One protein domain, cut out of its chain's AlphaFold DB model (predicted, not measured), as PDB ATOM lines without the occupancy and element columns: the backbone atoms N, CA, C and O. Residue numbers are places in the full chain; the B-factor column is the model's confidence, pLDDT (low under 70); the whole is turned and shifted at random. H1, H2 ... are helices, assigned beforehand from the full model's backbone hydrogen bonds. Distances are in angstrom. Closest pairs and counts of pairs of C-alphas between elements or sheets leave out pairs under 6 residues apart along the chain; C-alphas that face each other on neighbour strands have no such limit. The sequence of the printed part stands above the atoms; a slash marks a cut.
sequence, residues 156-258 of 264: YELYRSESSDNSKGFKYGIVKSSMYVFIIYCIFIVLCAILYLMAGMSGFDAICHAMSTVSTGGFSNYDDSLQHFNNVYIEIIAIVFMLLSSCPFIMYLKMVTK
ATOM      1  N   TYR A 156     -18.635   7.883 -71.386       47.38
ATOM      2  CA  TYR A 156     -17.523   8.851 -71.389       47.38
ATOM      3  C   TYR A 156     -16.945   9.052 -72.802       47.38
ATOM      4  O   TYR A 156     -16.488  10.144 -73.128       47.38
ATOM      5  N   GLU A 157     -16.989   8.020 -73.651       41.19
ATOM      6  CA  GLU A 157     -16.597   8.115 -75.065       41.19
ATOM      7  C   GLU A 157     -17.709   8.730 -75.927       41.19
ATOM      8  O   GLU A 157     -17.397   9.570 -76.766       41.19
ATOM      9  N   LEU A 158     -18.988   8.437 -75.647       39.84
ATOM     10  CA  LEU A 158     -20.138   9.115 -76.274       39.84
ATOM     11  C   LEU A 158     -20.230  10.612 -75.905       39.84
ATOM     12  O   LEU A 158     -20.451  11.441 -76.782       39.84
ATOM     13  N   TYR A 159     -19.970  10.997 -74.646       41.38
ATOM     14  CA  TYR A 159     -19.919  12.418 -74.252       41.38
ATOM     15  C   TYR A 159     -18.746  13.165 -74.892       41.38
ATOM     16  O   TYR A 159     -18.834  14.359 -75.169       41.38
ATOM     17  N   ARG A 160     -17.629  12.472 -75.129       39.88
ATOM     18  CA  ARG A 160     -16.449  13.048 -75.778       39.88
ATOM     19  C   ARG A 160     -16.596  13.133 -77.299       39.88
ATOM     20  O   ARG A 160     -15.909  13.946 -77.908       39.88
ATOM     21  N   SER A 161     -17.457  12.322 -77.918       35.12
ATOM     22  CA  SER A 161     -17.774  12.480 -79.341       35.12
ATOM     23  C   SER A 161     -18.709  13.659 -79.620       35.12
ATOM     24  O   SER A 161     -18.657  14.186 -80.725       35.12
ATOM     25  N   GLU A 162     -19.514  14.096 -78.643       43.09
ATOM     26  CA  GLU A 162     -20.359  15.298 -78.781       43.09
ATOM     27  C   GLU A 162     -19.677  16.583 -78.289       43.09
ATOM     28  O   GLU A 162     -19.832  17.628 -78.913       43.09
ATOM     29  N   SER A 163     -18.848  16.525 -77.241       39.34
ATOM     30  CA  SER A 163     -18.135  17.705 -76.734       39.34
ATOM     31  C   SER A 163     -16.677  17.737 -77.209       39.34
ATOM     32  O   SER A 163     -15.775  17.113 -76.647       39.34
ATOM     33  N   SER A 164     -16.438  18.530 -78.256       34.34
ATOM     34  CA  SER A 164     -15.113  18.943 -78.741       34.34
ATOM     35  C   SER A 164     -14.417  19.911 -77.762       34.34
ATOM     36  O   SER A 164     -13.834  20.910 -78.188       34.34
ATOM     37  N   ASP A 165     -14.450  19.653 -76.451       39.91
ATOM     38  CA  ASP A 165     -13.702  20.461 -75.489       39.91
ATOM     39  C   ASP A 165     -12.723  19.615 -74.671       39.91
ATOM     40  O   ASP A 165     -13.053  18.719 -73.886       39.91
ATOM     41  N   ASN A 166     -11.445  19.888 -74.918       38.34
ATOM     42  CA  ASN A 166     -10.321  19.261 -74.254       38.34
ATOM     43  C   ASN A 166     -10.303  19.680 -72.779       38.34
ATOM     44  O   ASN A 166      -9.964  20.814 -72.455       38.34
ATOM     45  N   SER A 167     -10.500  18.713 -71.878       44.69
ATOM     46  CA  SER A 167     -10.303  18.815 -70.421       44.69
ATOM     47  C   SER A 167     -11.300  19.746 -69.708       44.69
ATOM     48  O   SER A 167     -11.379  20.944 -69.938       44.69
ATOM     49  N   LYS A 168     -12.016  19.254 -68.700       37.19
ATOM     50  CA  LYS A 168     -11.464  19.189 -67.342       37.19
ATOM     51  C   LYS A 168     -12.258  18.172 -66.524       37.19
ATOM     52  O   LYS A 168     -13.471  18.287 -66.384       37.19
ATOM     53  N   GLY A 169     -11.552  17.215 -65.912       47.41
ATOM     54  CA  GLY A 169     -12.079  16.513 -64.738       47.41
ATOM     55  C   GLY A 169     -12.486  17.514 -63.650       47.41
ATOM     56  O   GLY A 169     -12.178  18.698 -63.777       47.41
ATOM     57  N   PHE A 170     -13.179  17.049 -62.602       43.06
ATOM     58  CA  PHE A 170     -13.662  17.873 -61.482       43.06
ATOM     59  C   PHE A 170     -12.826  19.148 -61.266       43.06
ATOM     60  O   PHE A 170     -11.672  19.077 -60.842       43.06
ATOM     61  N   LYS A 171     -13.403  20.319 -61.587       41.84
ATOM     62  CA  LYS A 171     -12.711  21.624 -61.511       41.84
ATOM     63  C   LYS A 171     -12.163  21.894 -60.102       41.84
ATOM     64  O   LYS A 171     -11.172  22.597 -59.929       41.84
ATOM     65  N   TYR A 172     -12.789  21.279 -59.100       50.47
ATOM     66  CA  TYR A 172     -12.272  21.125 -57.750       50.47
ATOM     67  C   TYR A 172     -11.639  19.740 -57.611       50.47
ATOM     68  O   TYR A 172     -12.312  18.734 -57.818       50.47
ATOM     69  N   GLY A 173     -10.361  19.668 -57.230       60.75
ATOM     70  CA  GLY A 173      -9.709  18.382 -56.957       60.75
ATOM     71  C   GLY A 173     -10.552  17.505 -56.020       60.75
ATOM     72  O   GLY A 173     -11.276  18.029 -55.173       60.75
ATOM     73  N   ILE A 174     -10.453  16.180 -56.176       70.62
ATOM     74  CA  ILE A 174     -11.318  15.175 -55.523       70.62
ATOM     75  C   ILE A 174     -11.533  15.467 -54.027       70.62
ATOM     76  O   ILE A 174     -12.659  15.424 -53.551       70.62
ATOM     77  N   VAL A 175     -10.480  15.888 -53.318       74.75
ATOM     78  CA  VAL A 175     -10.526  16.254 -51.892       74.75
ATOM     79  C   VAL A 175     -11.510  17.394 -51.592       74.75
ATOM     80  O   VAL A 175     -12.311  17.284 -50.669       74.75
ATOM     81  N   LYS A 176     -11.486  18.483 -52.374       77.75
ATOM     82  CA  LYS A 176     -12.403  19.620 -52.181       77.75
ATOM     83  C   LYS A 176     -13.846  19.213 -52.475       77.75
ATOM     84  O   LYS A 176     -14.743  19.587 -51.728       77.75
ATOM     85  N   SER A 177     -14.062  18.421 -53.525       78.75
ATOM     86  CA  SER A 177     -15.394  17.916 -53.877       78.75
ATOM     87  C   SER A 177     -15.974  17.028 -52.769       78.75
ATOM     88  O   SER A 177     -17.123  17.220 -52.379       78.75
ATOM     89  N   SER A 178     -15.166  16.135 -52.188       83.12
ATOM     90  CA  SER A 178     -15.566  15.324 -51.032       83.12
ATOM     91  C   SER A 178     -15.924  16.176 -49.809       83.12
ATOM     92  O   SER A 178     -16.914  15.889 -49.146       83.12
ATOM     93  N   MET A 179     -15.186  17.256 -49.522       88.12
ATOM     94  CA  MET A 179     -15.524  18.153 -48.405       88.12
ATOM     95  C   MET A 179     -16.883  18.839 -48.589       88.12
ATOM     96  O   MET A 179     -17.682  18.863 -47.660       88.12
ATOM     97  N   TYR A 180     -17.177  19.364 -49.782       88.62
ATOM     98  CA  TYR A 180     -18.477  19.990 -50.047       88.62
ATOM     99  C   TYR A 180     -19.634  18.995 -49.939       88.62
ATOM    100  O   TYR A 180     -20.659  19.320 -49.349       88.62
ATOM    101  N   VAL A 181     -19.468  17.777 -50.463       91.06
ATOM    102  CA  VAL A 181     -20.493  16.729 -50.351       91.06
ATOM    103  C   VAL A 181     -20.729  16.337 -48.893       91.06
ATOM    104  O   VAL A 181     -21.880  16.222 -48.483       91.06
ATOM    105  N   PHE A 182     -19.663  16.207 -48.096       93.56
ATOM    106  CA  PHE A 182     -19.775  15.970 -46.656       93.56
ATOM    107  C   PHE A 182     -20.580  17.075 -45.957       93.56
ATOM    108  O   PHE A 182     -21.508  16.780 -45.212       93.56
ATOM    109  N   ILE A 183     -20.281  18.345 -46.252       94.56
ATOM    110  CA  ILE A 183     -20.998  19.488 -45.670       94.56
ATOM    111  C   ILE A 183     -22.481  19.470 -46.062       94.56
ATOM    112  O   ILE A 183     -23.332  19.637 -45.193       94.56
ATOM    113  N   ILE A 184     -22.806  19.236 -47.339       94.56
ATOM    114  CA  ILE A 184     -24.199  19.159 -47.814       94.56
ATOM    115  C   ILE A 184     -24.953  18.035 -47.093       94.56
ATOM    116  O   ILE A 184     -26.066  18.249 -46.618       94.56
ATOM    117  N   TYR A 185     -24.328  16.864 -46.959       96.44
ATOM    118  CA  TYR A 185     -24.904  15.724 -46.248       96.44
ATOM    119  C   TYR A 185     -25.189  16.046 -44.774       96.44
ATOM    120  O   TYR A 185     -26.295  15.808 -44.290       96.44
ATOM    121  N   CYS A 186     -24.240  16.673 -44.073       97.00
ATOM    122  CA  CYS A 186     -24.448  17.125 -42.696       97.00
ATOM    123  C   CYS A 186     -25.563  18.174 -42.583       97.00
ATOM    124  O   CYS A 186     -26.365  18.102 -41.654       97.00
ATOM    125  N   ILE A 187     -25.654  19.121 -43.524       96.81
ATOM    126  CA  ILE A 187     -26.736  20.116 -43.557       96.81
ATOM    127  C   ILE A 187     -28.093  19.423 -43.704       96.81
ATOM    128  O   ILE A 187     -29.030  19.782 -42.996       96.81
ATOM    129  N   PHE A 188     -28.205  18.416 -44.573       97.44
ATOM    130  CA  PHE A 188     -29.456  17.675 -44.755       97.44
ATOM    131  C   PHE A 188     -29.867  16.954 -43.467       97.44
ATOM    132  O   PHE A 188     -31.024  17.063 -43.071       97.44
ATOM    133  N   ILE A 189     -28.929  16.294 -42.776       97.94
ATOM    134  CA  ILE A 189     -29.202  15.645 -41.479       97.94
ATOM    135  C   ILE A 189     -29.690  16.671 -40.452       97.94
ATOM    136  O   ILE A 189     -30.706  16.444 -39.799       97.94
ATOM    137  N   VAL A 190     -29.006  17.810 -40.317       98.19
ATOM    138  CA  VAL A 190     -29.372  18.841 -39.331       98.19
ATOM    139  C   VAL A 190     -30.737  19.455 -39.643       98.19
ATOM    140  O   VAL A 190     -31.559  19.591 -38.741       98.19
ATOM    141  N   LEU A 191     -31.015  19.788 -40.907       98.19
ATOM    142  CA  LEU A 191     -32.316  20.328 -41.314       98.19
ATOM    143  C   LEU A 191     -33.447  19.322 -41.081       98.19
ATOM    144  O   LEU A 191     -34.498  19.698 -40.566       98.19
ATOM    145  N   CYS A 192     -33.222  18.049 -41.411       98.06
ATOM    146  CA  CYS A 192     -34.185  16.980 -41.165       98.06
ATOM    147  C   CYS A 192     -34.457  16.816 -39.660       98.06
ATOM    148  O   CYS A 192     -35.614  16.780 -39.249       98.06
ATOM    149  N   ALA A 193     -33.411  16.827 -38.826       98.06
ATOM    150  CA  ALA A 193     -33.545  16.731 -37.372       98.06
ATOM    151  C   ALA A 193     -34.320  17.918 -36.776       98.06
ATOM    152  O   ALA A 193     -35.192  17.719 -35.936       98.06
ATOM    153  N   ILE A 194     -34.051  19.149 -37.228       98.31
ATOM    154  CA  ILE A 194     -34.789  20.340 -36.778       98.31
ATOM    155  C   ILE A 194     -36.273  20.219 -37.139       98.31
ATOM    156  O   ILE A 194     -37.129  20.488 -36.301       98.31
ATOM    157  N   LEU A 195     -36.587  19.784 -38.362       97.94
ATOM    158  CA  LEU A 195     -37.972  19.632 -38.806       97.94
ATOM    159  C   LEU A 195     -38.702  18.515 -38.051       97.94
ATOM    160  O   LEU A 195     -39.849  18.715 -37.659       97.94
ATOM    161  N   TYR A 196     -38.047  17.385 -37.772       98.00
ATOM    162  CA  TYR A 196     -38.618  16.340 -36.917       98.00
ATOM    163  C   TYR A 196     -38.866  16.818 -35.485       98.00
ATOM    164  O   TYR A 196     -39.917  16.518 -34.916       98.00
ATOM    165  N   LEU A 197     -37.950  17.608 -34.920       97.44
ATOM    166  CA  LEU A 197     -38.127  18.210 -33.600       97.44
ATOM    167  C   LEU A 197     -39.322  19.176 -33.589       97.44
ATOM    168  O   LEU A 197     -40.158  19.110 -32.694       97.44
ATOM    169  N   MET A 198     -39.456  20.026 -34.615       96.81
ATOM    170  CA  MET A 198     -40.608  20.928 -34.766       96.81
ATOM    171  C   MET A 198     -41.928  20.178 -34.983       96.81
ATOM    172  O   MET A 198     -42.978  20.663 -34.571       96.81
ATOM    173  N   ALA A 199     -41.886  18.997 -35.603       95.62
ATOM    174  CA  ALA A 199     -43.045  18.130 -35.794       95.62
ATOM    175  C   ALA A 199     -43.433  17.333 -34.531       95.62
ATOM    176  O   ALA A 199     -44.463  16.661 -34.541       95.62
ATOM    177  N   GLY A 200     -42.652  17.420 -33.447       93.62
ATOM    178  CA  GLY A 200     -42.988  16.852 -32.138       93.62
ATOM    179  C   GLY A 200     -42.177  15.626 -31.715       93.62
ATOM    180  O   GLY A 200     -42.511  15.026 -30.695       93.62
ATOM    181  N   MET A 201     -41.122  15.242 -32.445       95.81
ATOM    182  CA  MET A 201     -40.192  14.209 -31.965       95.81
ATOM    183  C   MET A 201     -39.350  14.712 -30.784       95.81
ATOM    184  O   MET A 201     -39.010  15.896 -30.702       95.81
ATOM    185  N   SER A 202     -38.932  13.796 -29.902       95.81
ATOM    186  CA  SER A 202     -37.902  14.111 -28.910       95.81
ATOM    187  C   SER A 202     -36.583  14.470 -29.610       95.81
ATOM    188  O   SER A 202     -36.321  14.027 -30.728       95.81
ATOM    189  N   GLY A 203     -35.716  15.254 -28.961       95.38
ATOM    190  CA  GLY A 203     -34.436  15.644 -29.568       95.38
ATOM    191  C   GLY A 203     -33.541  14.450 -29.923       95.38
ATOM    192  O   GLY A 203     -32.854  14.478 -30.943       95.38
ATOM    193  N   PHE A 204     -33.583  13.383 -29.120       96.06
ATOM    194  CA  PHE A 204     -32.838  12.154 -29.390       96.06
ATOM    195  C   PHE A 204     -33.404  11.410 -30.604       96.06
ATOM    196  O   PHE A 204     -32.653  11.063 -31.519       96.06
ATOM    197  N   ASP A 205     -34.726  11.238 -30.660       96.25
ATOM    198  CA  ASP A 205     -35.383  10.558 -31.778       96.25
ATOM    199  C   ASP A 205     -35.221  11.341 -33.076       96.25
ATOM    200  O   ASP A 205     -34.865  10.762 -34.097       96.25
ATOM    201  N   ALA A 206     -35.371  12.665 -33.029       97.38
ATOM    202  CA  ALA A 206     -35.206  13.530 -34.186       97.38
ATOM    203  C   ALA A 206     -33.819  13.373 -34.829       97.38
ATOM    204  O   ALA A 206     -33.715  13.257 -36.050       97.38
ATOM    205  N   ILE A 207     -32.751  13.317 -34.024       97.38
ATOM    206  CA  ILE A 207     -31.377  13.134 -34.517       97.38
ATOM    207  C   ILE A 207     -31.189  11.725 -35.099       97.38
ATOM    208  O   ILE A 207     -30.671  11.584 -36.210       97.38
ATOM    209  N   CYS A 208     -31.630  10.688 -34.384       97.12
ATOM    210  CA  CYS A 208     -31.531   9.296 -34.829       97.12
ATOM    211  C   CYS A 208     -32.293   9.053 -36.142       97.12
ATOM    212  O   CYS A 208     -31.724   8.560 -37.121       97.12
ATOM    213  N   HIS A 209     -33.558   9.468 -36.201       97.38
ATOM    214  CA  HIS A 209     -34.397   9.320 -37.383       97.38
ATOM    215  C   HIS A 209     -33.902  10.182 -38.548       97.38
ATOM    216  O   HIS A 209     -33.940   9.717 -39.686       97.38
ATOM    217  N   ALA A 210     -33.373  11.389 -38.311       97.88
ATOM    218  CA  ALA A 210     -32.795  12.215 -39.375       97.88
ATOM    219  C   ALA A 210     -31.566  11.568 -40.023       97.88
ATOM    220  O   ALA A 210     -31.471  11.527 -41.251       97.88
ATOM    221  N   MET A 211     -30.658  11.010 -39.216       97.75
ATOM    222  CA  MET A 211     -29.501  10.253 -39.708       97.75
ATOM    223  C   MET A 211     -29.931   9.092 -40.608       97.75
ATOM    224  O   MET A 211     -29.407   8.939 -41.707       97.75
ATOM    225  N   SER A 212     -30.926   8.328 -40.161       96.44
ATOM    226  CA  SER A 212     -31.467   7.185 -40.895       96.44
ATOM    227  C   SER A 212     -32.231   7.579 -42.169       96.44
ATOM    228  O   SER A 212     -32.099   6.922 -43.202       96.44
ATOM    229  N   THR A 213     -33.002   8.669 -42.124       97.00
ATOM    230  CA  THR A 213     -33.793   9.170 -43.263       97.00
ATOM    231  C   THR A 213     -32.877   9.676 -44.371       97.00
ATOM    232  O   THR A 213     -33.013   9.281 -45.527       97.00
ATOM    233  N   VAL A 214     -31.908  10.528 -44.021       97.38
ATOM    234  CA  VAL A 214     -31.022  11.167 -45.003       97.38
ATOM    235  C   VAL A 214     -30.046  10.167 -45.618       97.38
ATOM    236  O   VAL A 214     -29.678  10.329 -46.779       97.38
ATOM    237  N   SER A 215     -29.667   9.120 -44.884       95.81
ATOM    238  CA  SER A 215     -28.870   8.013 -45.414       95.81
ATOM    239  C   SER A 215     -29.692   6.972 -46.180       95.81
ATOM    240  O   SER A 215     -29.125   5.964 -46.598       95.81
ATOM    241  N   THR A 216     -31.016   7.149 -46.286       93.94
ATOM    242  CA  THR A 216     -31.962   6.166 -46.846       93.94
ATOM    243  C   THR A 216     -31.830   4.770 -46.223       93.94
ATOM    244  O   THR A 216     -31.964   3.767 -46.910       93.94
ATOM    245  N   GLY A 217     -31.512   4.707 -44.924       91.62
ATOM    246  CA  GLY A 217     -31.162   3.461 -44.247       91.62
ATOM    247  C   GLY A 217     -32.331   2.746 -43.576       91.62
ATOM    248  O   GLY A 217     -32.351   1.529 -43.573       91.62
ATOM    249  N   GLY A 218     -33.304   3.459 -43.002       92.25
ATOM    250  CA  GLY A 218     -34.543   2.851 -42.486       92.25
ATOM    251  C   GLY A 218     -34.508   2.293 -41.054       92.25
ATOM    252  O   GLY A 218     -35.517   1.776 -40.586       92.25
ATOM    253  N   PHE A 219     -33.406   2.436 -40.310       95.25
ATOM    254  CA  PHE A 219     -33.419   2.180 -38.863       95.25
ATOM    255  C   PHE A 219     -34.247   3.207 -38.086       95.25
ATOM    256  O   PHE A 219     -34.362   4.368 -38.479       95.25
ATOM    257  N   SER A 220     -34.774   2.749 -36.953       94.88
ATOM    258  CA  SER A 220     -35.655   3.479 -36.045       94.88
ATOM    259  C   SER A 220     -35.327   3.132 -34.589       94.88
ATOM    260  O   SER A 220     -34.795   2.050 -34.308       94.88
ATOM    261  N   ASN A 221     -35.676   4.035 -33.670       94.19
ATOM    262  CA  ASN A 221     -35.621   3.795 -32.224       94.19
ATOM    263  C   ASN A 221     -36.781   2.919 -31.714       94.19
ATOM    264  O   ASN A 221     -36.721   2.396 -30.606       94.19
ATOM    265  N   TYR A 222     -37.806   2.730 -32.545       94.81
ATOM    266  CA  TYR A 222     -39.027   1.986 -32.247       94.81
ATOM    267  C   TYR A 222     -39.242   0.864 -33.260       94.81
ATOM    268  O   TYR A 222     -38.933   1.041 -34.443       94.81
ATOM    269  N   ASP A 223     -39.828  -0.247 -32.807       92.75
ATOM    270  CA  ASP A 223     -40.129  -1.417 -33.645       92.75
ATOM    271  C   ASP A 223     -41.117  -1.061 -34.776       92.75
ATOM    272  O   ASP A 223     -40.904  -1.439 -35.926       92.75
ATOM    273  N   ASP A 224     -42.110  -0.209 -34.491       92.94
ATOM    274  CA  ASP A 224     -43.095   0.283 -35.470       92.94
ATOM    275  C   ASP A 224     -42.548   1.395 -36.392       92.94
ATOM    276  O   ASP A 224     -43.281   2.031 -37.150       92.94
ATOM    277  N   SER A 225     -41.242   1.662 -36.361       92.75
ATOM    278  CA  SER A 225     -40.614   2.680 -37.209       92.75
ATOM    279  C   SER A 225     -41.257   4.072 -37.053       92.75
ATOM    280  O   SER A 225     -41.457   4.539 -35.931       92.75
ATOM    281  N   LEU A 226     -41.568   4.767 -38.155       93.75
ATOM    282  CA  LEU A 226     -42.229   6.079 -38.118       93.75
ATOM    283  C   LEU A 226     -43.699   6.002 -37.677       93.75
ATOM    284  O   LEU A 226     -44.234   7.008 -37.210       93.75
ATOM    285  N   GLN A 227     -44.330   4.825 -37.764       93.12
ATOM    286  CA  GLN A 227     -45.726   4.638 -37.362       93.12
ATOM    287  C   GLN A 227     -45.919   4.888 -35.860       93.12
ATOM    288  O   GLN A 227     -46.987   5.338 -35.452       93.12
ATOM    289  N   HIS A 228     -44.872   4.707 -35.045       92.69
ATOM    290  CA  HIS A 228     -44.901   5.002 -33.611       92.69
ATOM    291  C   HIS A 228     -45.422   6.416 -33.294       92.69
ATOM    292  O   HIS A 228     -46.163   6.609 -32.331       92.69
ATOM    293  N   PHE A 229     -45.072   7.407 -34.119       92.62
ATOM    294  CA  PHE A 229     -45.429   8.801 -33.862       92.62
ATOM    295  C   PHE A 229     -46.853   9.168 -34.305       92.62
ATOM    296  O   PHE A 229     -47.345  10.215 -33.885       92.62
ATOM    297  N   ASN A 230     -47.502   8.350 -35.149       92.25
ATOM    298  CA  ASN A 230     -48.845   8.587 -35.705       92.25
ATOM    299  C   ASN A 230     -49.084  10.050 -36.146       92.25
ATOM    300  O   ASN A 230     -50.120  10.648 -35.851       92.25
ATOM    301  N   ASN A 231     -48.101  10.650 -36.826       93.50
ATOM    302  CA  ASN A 231     -48.121  12.059 -37.204       93.50
ATOM    303  C   ASN A 231     -47.770  12.240 -38.685       93.50
ATOM    304  O   ASN A 231     -46.624  12.060 -39.101       93.50
ATOM    305  N   VAL A 232     -48.756  12.694 -39.457       95.25
ATOM    306  CA  VAL A 232     -48.646  12.913 -40.907       95.25
ATOM    307  C   VAL A 232     -47.527  13.900 -41.263       95.25
ATOM    308  O   VAL A 232     -46.872  13.743 -42.291       95.25
ATOM    309  N   TYR A 233     -47.242  14.898 -40.419       95.94
ATOM    310  CA  TYR A 233     -46.163  15.855 -40.691       95.94
ATOM    311  C   TYR A 233     -44.788  15.181 -40.704       95.94
ATOM    312  O   TYR A 233     -43.959  15.500 -41.556       95.94
ATOM    313  N   ILE A 234     -44.559  14.222 -39.802       96.38
ATOM    314  CA  ILE A 234     -43.311  13.454 -39.737       96.38
ATOM    315  C   ILE A 234     -43.147  12.610 -41.002       96.38
ATOM    316  O   ILE A 234     -42.073  12.606 -41.598       96.38
ATOM    317  N   GLU A 235     -44.214  11.953 -41.454       95.88
ATOM    318  CA  GLU A 235     -44.198  11.161 -42.689       95.88
ATOM    319  C   GLU A 235     -43.899  12.029 -43.919       95.88
ATOM    320  O   GLU A 235     -43.056  11.667 -44.740       95.88
ATOM    321  N   ILE A 236     -44.517  13.210 -44.026       96.94
ATOM    322  CA  ILE A 236     -44.255  14.154 -45.125       96.94
ATOM    323  C   ILE A 236     -42.793  14.614 -45.113       96.94
ATOM    324  O   ILE A 236     -42.146  14.620 -46.163       96.94
ATOM    325  N   ILE A 237     -42.250  14.971 -43.943       97.38
ATOM    326  CA  ILE A 237     -40.835  15.350 -43.805       97.38
ATOM    327  C   ILE A 237     -39.942  14.188 -44.257       97.38
ATOM    328  O   ILE A 237     -39.031  14.399 -45.058       97.38
ATOM    329  N   ALA A 238     -40.232  12.962 -43.811       96.69
ATOM    330  CA  ALA A 238     -39.483  11.776 -44.202       96.69
ATOM    331  C   ALA A 238     -39.480  11.581 -45.724       96.69
ATOM    332  O   ALA A 238     -38.418  11.415 -46.320       96.69
ATOM    333  N   ILE A 239     -40.649  11.669 -46.368       96.44
ATOM    334  CA  ILE A 239     -40.797  11.526 -47.824       96.44
ATOM    335  C   ILE A 239     -39.957  12.571 -48.564       96.44
ATOM    336  O   ILE A 239     -39.207  12.223 -49.476       96.44
ATOM    337  N   VAL A 240     -40.038  13.841 -48.161       97.50
ATOM    338  CA  VAL A 240     -39.281  14.924 -48.803       97.50
ATOM    339  C   VAL A 240     -37.776  14.685 -48.689       97.50
ATOM    340  O   VAL A 240     -37.069  14.770 -49.694       97.50
ATOM    341  N   PHE A 241     -37.271  14.343 -47.500       97.25
ATOM    342  CA  PHE A 241     -35.839  14.094 -47.322       97.25
ATOM    343  C   PHE A 241     -35.367  12.807 -47.996       97.25
ATOM    344  O   PHE A 241     -34.264  12.802 -48.531       97.25
ATOM    345  N   MET A 242     -36.187  11.755 -48.064       95.38
ATOM    346  CA  MET A 242     -35.858  10.560 -48.847       95.38
ATOM    347  C   MET A 242     -35.724  10.886 -50.338       95.38
ATOM    348  O   MET A 242     -34.763  10.458 -50.976       95.38
ATOM    349  N   LEU A 243     -36.629  11.701 -50.892       96.00
ATOM    350  CA  LEU A 243     -36.543  12.143 -52.285       96.00
ATOM    351  C   LEU A 243     -35.290  12.994 -52.525       96.00
ATOM    352  O   LEU A 243     -34.537  12.731 -53.465       96.00
ATOM    353  N   LEU A 244     -35.015  13.960 -51.645       95.50
ATOM    354  CA  LEU A 244     -33.819  14.798 -51.743       95.50
ATOM    355  C   LEU A 244     -32.531  13.972 -51.627       95.50
ATOM    356  O   LEU A 244     -31.614  14.155 -52.428       95.50
ATOM    357  N   SER A 245     -32.456  13.039 -50.681       94.12
ATOM    358  CA  SER A 245     -31.282  12.187 -50.478       94.12
ATOM    359  C   SER A 245     -31.077  11.137 -51.566       94.12
ATOM    360  O   SER A 245     -29.940  10.750 -51.821       94.12
ATOM    361  N   SER A 246     -32.145  10.691 -52.236       91.81
ATOM    362  CA  SER A 246     -32.045   9.756 -53.367       91.81
ATOM    363  C   SER A 246     -31.443  10.396 -54.625       91.81
ATOM    364  O   SER A 246     -30.935   9.697 -55.505       91.81
ATOM    365  N   CYS A 247     -31.452  11.729 -54.711       90.94
ATOM    366  CA  CYS A 247     -30.810  12.443 -55.805       90.94
ATOM    367  C   CYS A 247     -29.277  12.378 -55.676       90.94
ATOM    368  O   CYS A 247     -28.733  12.525 -54.578       90.94
ATOM    369  N   PRO A 248     -28.531  12.243 -56.790       87.94
ATOM    370  CA  PRO A 248     -27.075  12.218 -56.741       87.94
ATOM    371  C   PRO A 248     -26.503  13.482 -56.086       87.94
ATOM    372  O   PRO A 248     -26.639  14.583 -56.623       87.94
ATOM    373  N   PHE A 249     -25.765  13.332 -54.979       87.00
ATOM    374  CA  PHE A 249     -25.191  14.463 -54.226       87.00
ATOM    375  C   PHE A 249     -24.276  15.373 -55.053       87.00
ATOM    376  O   PHE A 249     -24.072  16.548 -54.737       87.00
ATOM    377  N   ILE A 250     -23.753  14.852 -56.163       81.06
ATOM    378  CA  ILE A 250     -22.978  15.635 -57.115       81.06
ATOM    379  C   ILE A 250     -23.792  16.747 -57.794       81.06
ATOM    380  O   ILE A 250     -23.224  17.777 -58.152       81.06
ATOM    381  N   MET A 251     -25.111  16.586 -57.939       84.69
ATOM    382  CA  MET A 251     -25.992  17.628 -58.472       84.69
ATOM    383  C   MET A 251     -26.080  18.815 -57.513       84.69
ATOM    384  O   MET A 251     -25.906  19.954 -57.943       84.69
ATOM    385  N   TYR A 252     -26.228  18.559 -56.211       88.62
ATOM    386  CA  TYR A 252     -26.213  19.617 -55.196       88.62
ATOM    387  C   TYR A 252     -24.877  20.360 -55.169       88.62
ATOM    388  O   TYR A 252     -24.849  21.589 -55.124       88.62
ATOM    389  N   LEU A 253     -23.759  19.636 -55.293       82.75
ATOM    390  CA  LEU A 253     -22.439  20.255 -55.395       82.75
ATOM    391  C   LEU A 253     -22.332  21.200 -56.604       82.75
ATOM    392  O   LEU A 253     -21.794  22.304 -56.478       82.75
ATOM    393  N   LYS A 254     -22.860  20.804 -57.769       80.44
ATOM    394  CA  LYS A 254     -22.890  21.661 -58.969       80.44
ATOM    395  C   LYS A 254     -23.724  22.927 -58.753       80.44
ATOM    396  O   LYS A 254     -23.264  24.014 -59.100       80.44
ATOM    397  N   MET A 255     -24.897  22.795 -58.128       84.44
ATOM    398  CA  MET A 255     -25.774  23.928 -57.806       84.44
ATOM    399  C   MET A 255     -25.090  24.928 -56.863       84.44
ATOM    400  O   MET A 255     -25.036  26.121 -57.159       84.44
ATOM    401  N   VAL A 256     -24.495  24.449 -55.764       82.50
ATOM    402  CA  VAL A 256     -23.834  25.307 -54.761       82.50
ATOM    403  C   VAL A 256     -22.597  26.001 -55.334       82.50
ATOM    404  O   VAL A 256     -22.340  27.168 -55.047       82.50
ATOM    405  N   THR A 257     -21.835  25.316 -56.189       75.75
ATOM    406  CA  THR A 257     -20.617  25.878 -56.796       75.75
ATOM    407  C   THR A 257     -20.880  26.771 -58.018       75.75
ATOM    408  O   THR A 257     -19.918  27.192 -58.666       75.75
ATOM    409  N   LYS A 258     -22.155  27.089 -58.320       63.06
ATOM    410  CA  LYS A 258     -22.613  27.894 -59.472       63.06
ATOM    411  C   LYS A 258     -22.049  27.429 -60.820       63.06
ATOM    412  O   LYS A 258     -21.825  28.232 -61.723       63.06
TER     413      LYS A 258
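This is residues 156 to 258 of the 264 residues of the protein "Trk system potassium uptake protein trkH" of Ehrlichia ruminantium (UniProt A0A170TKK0). One long helix, H2, has H5 running back beside its later half, H3 crossing that half, and H6 across its earlier part; residues 156 to 171, with H1, stick out as an arm. The 103 printed residues hold six named helices, H1 to H6 in order, and no named strand: all helix, loose, radius of gyration of the C-alphas 17.9 A, spans 56 by 24 by 21 A.

H1, residues 156 to 162, stands free. H2, residues 174 to 198, touches H3, residues 203 to 214, at a steep tilt of 47 degrees, closest C-alphas Ala 193 and Ala 206, 4.8 A. Every O i to N i+4 pair is within hydrogen-bond range in these three; in H4, residues 225 to 229, 0 of 1, with 1 of 2 O i to N i+3 pairs.

H2 measures 36.4 A from C-alpha 174 at (-11.318, 15.175, -55.523). H5, residues 232 to 246, measures 21.0 A; H6, residues 249 to 256, ends at (-23.834, 25.307, -54.761).

The printed part has no cut. The link H1 to H2 is long. Residues 156 to 173 and 258 are under pLDDT 70.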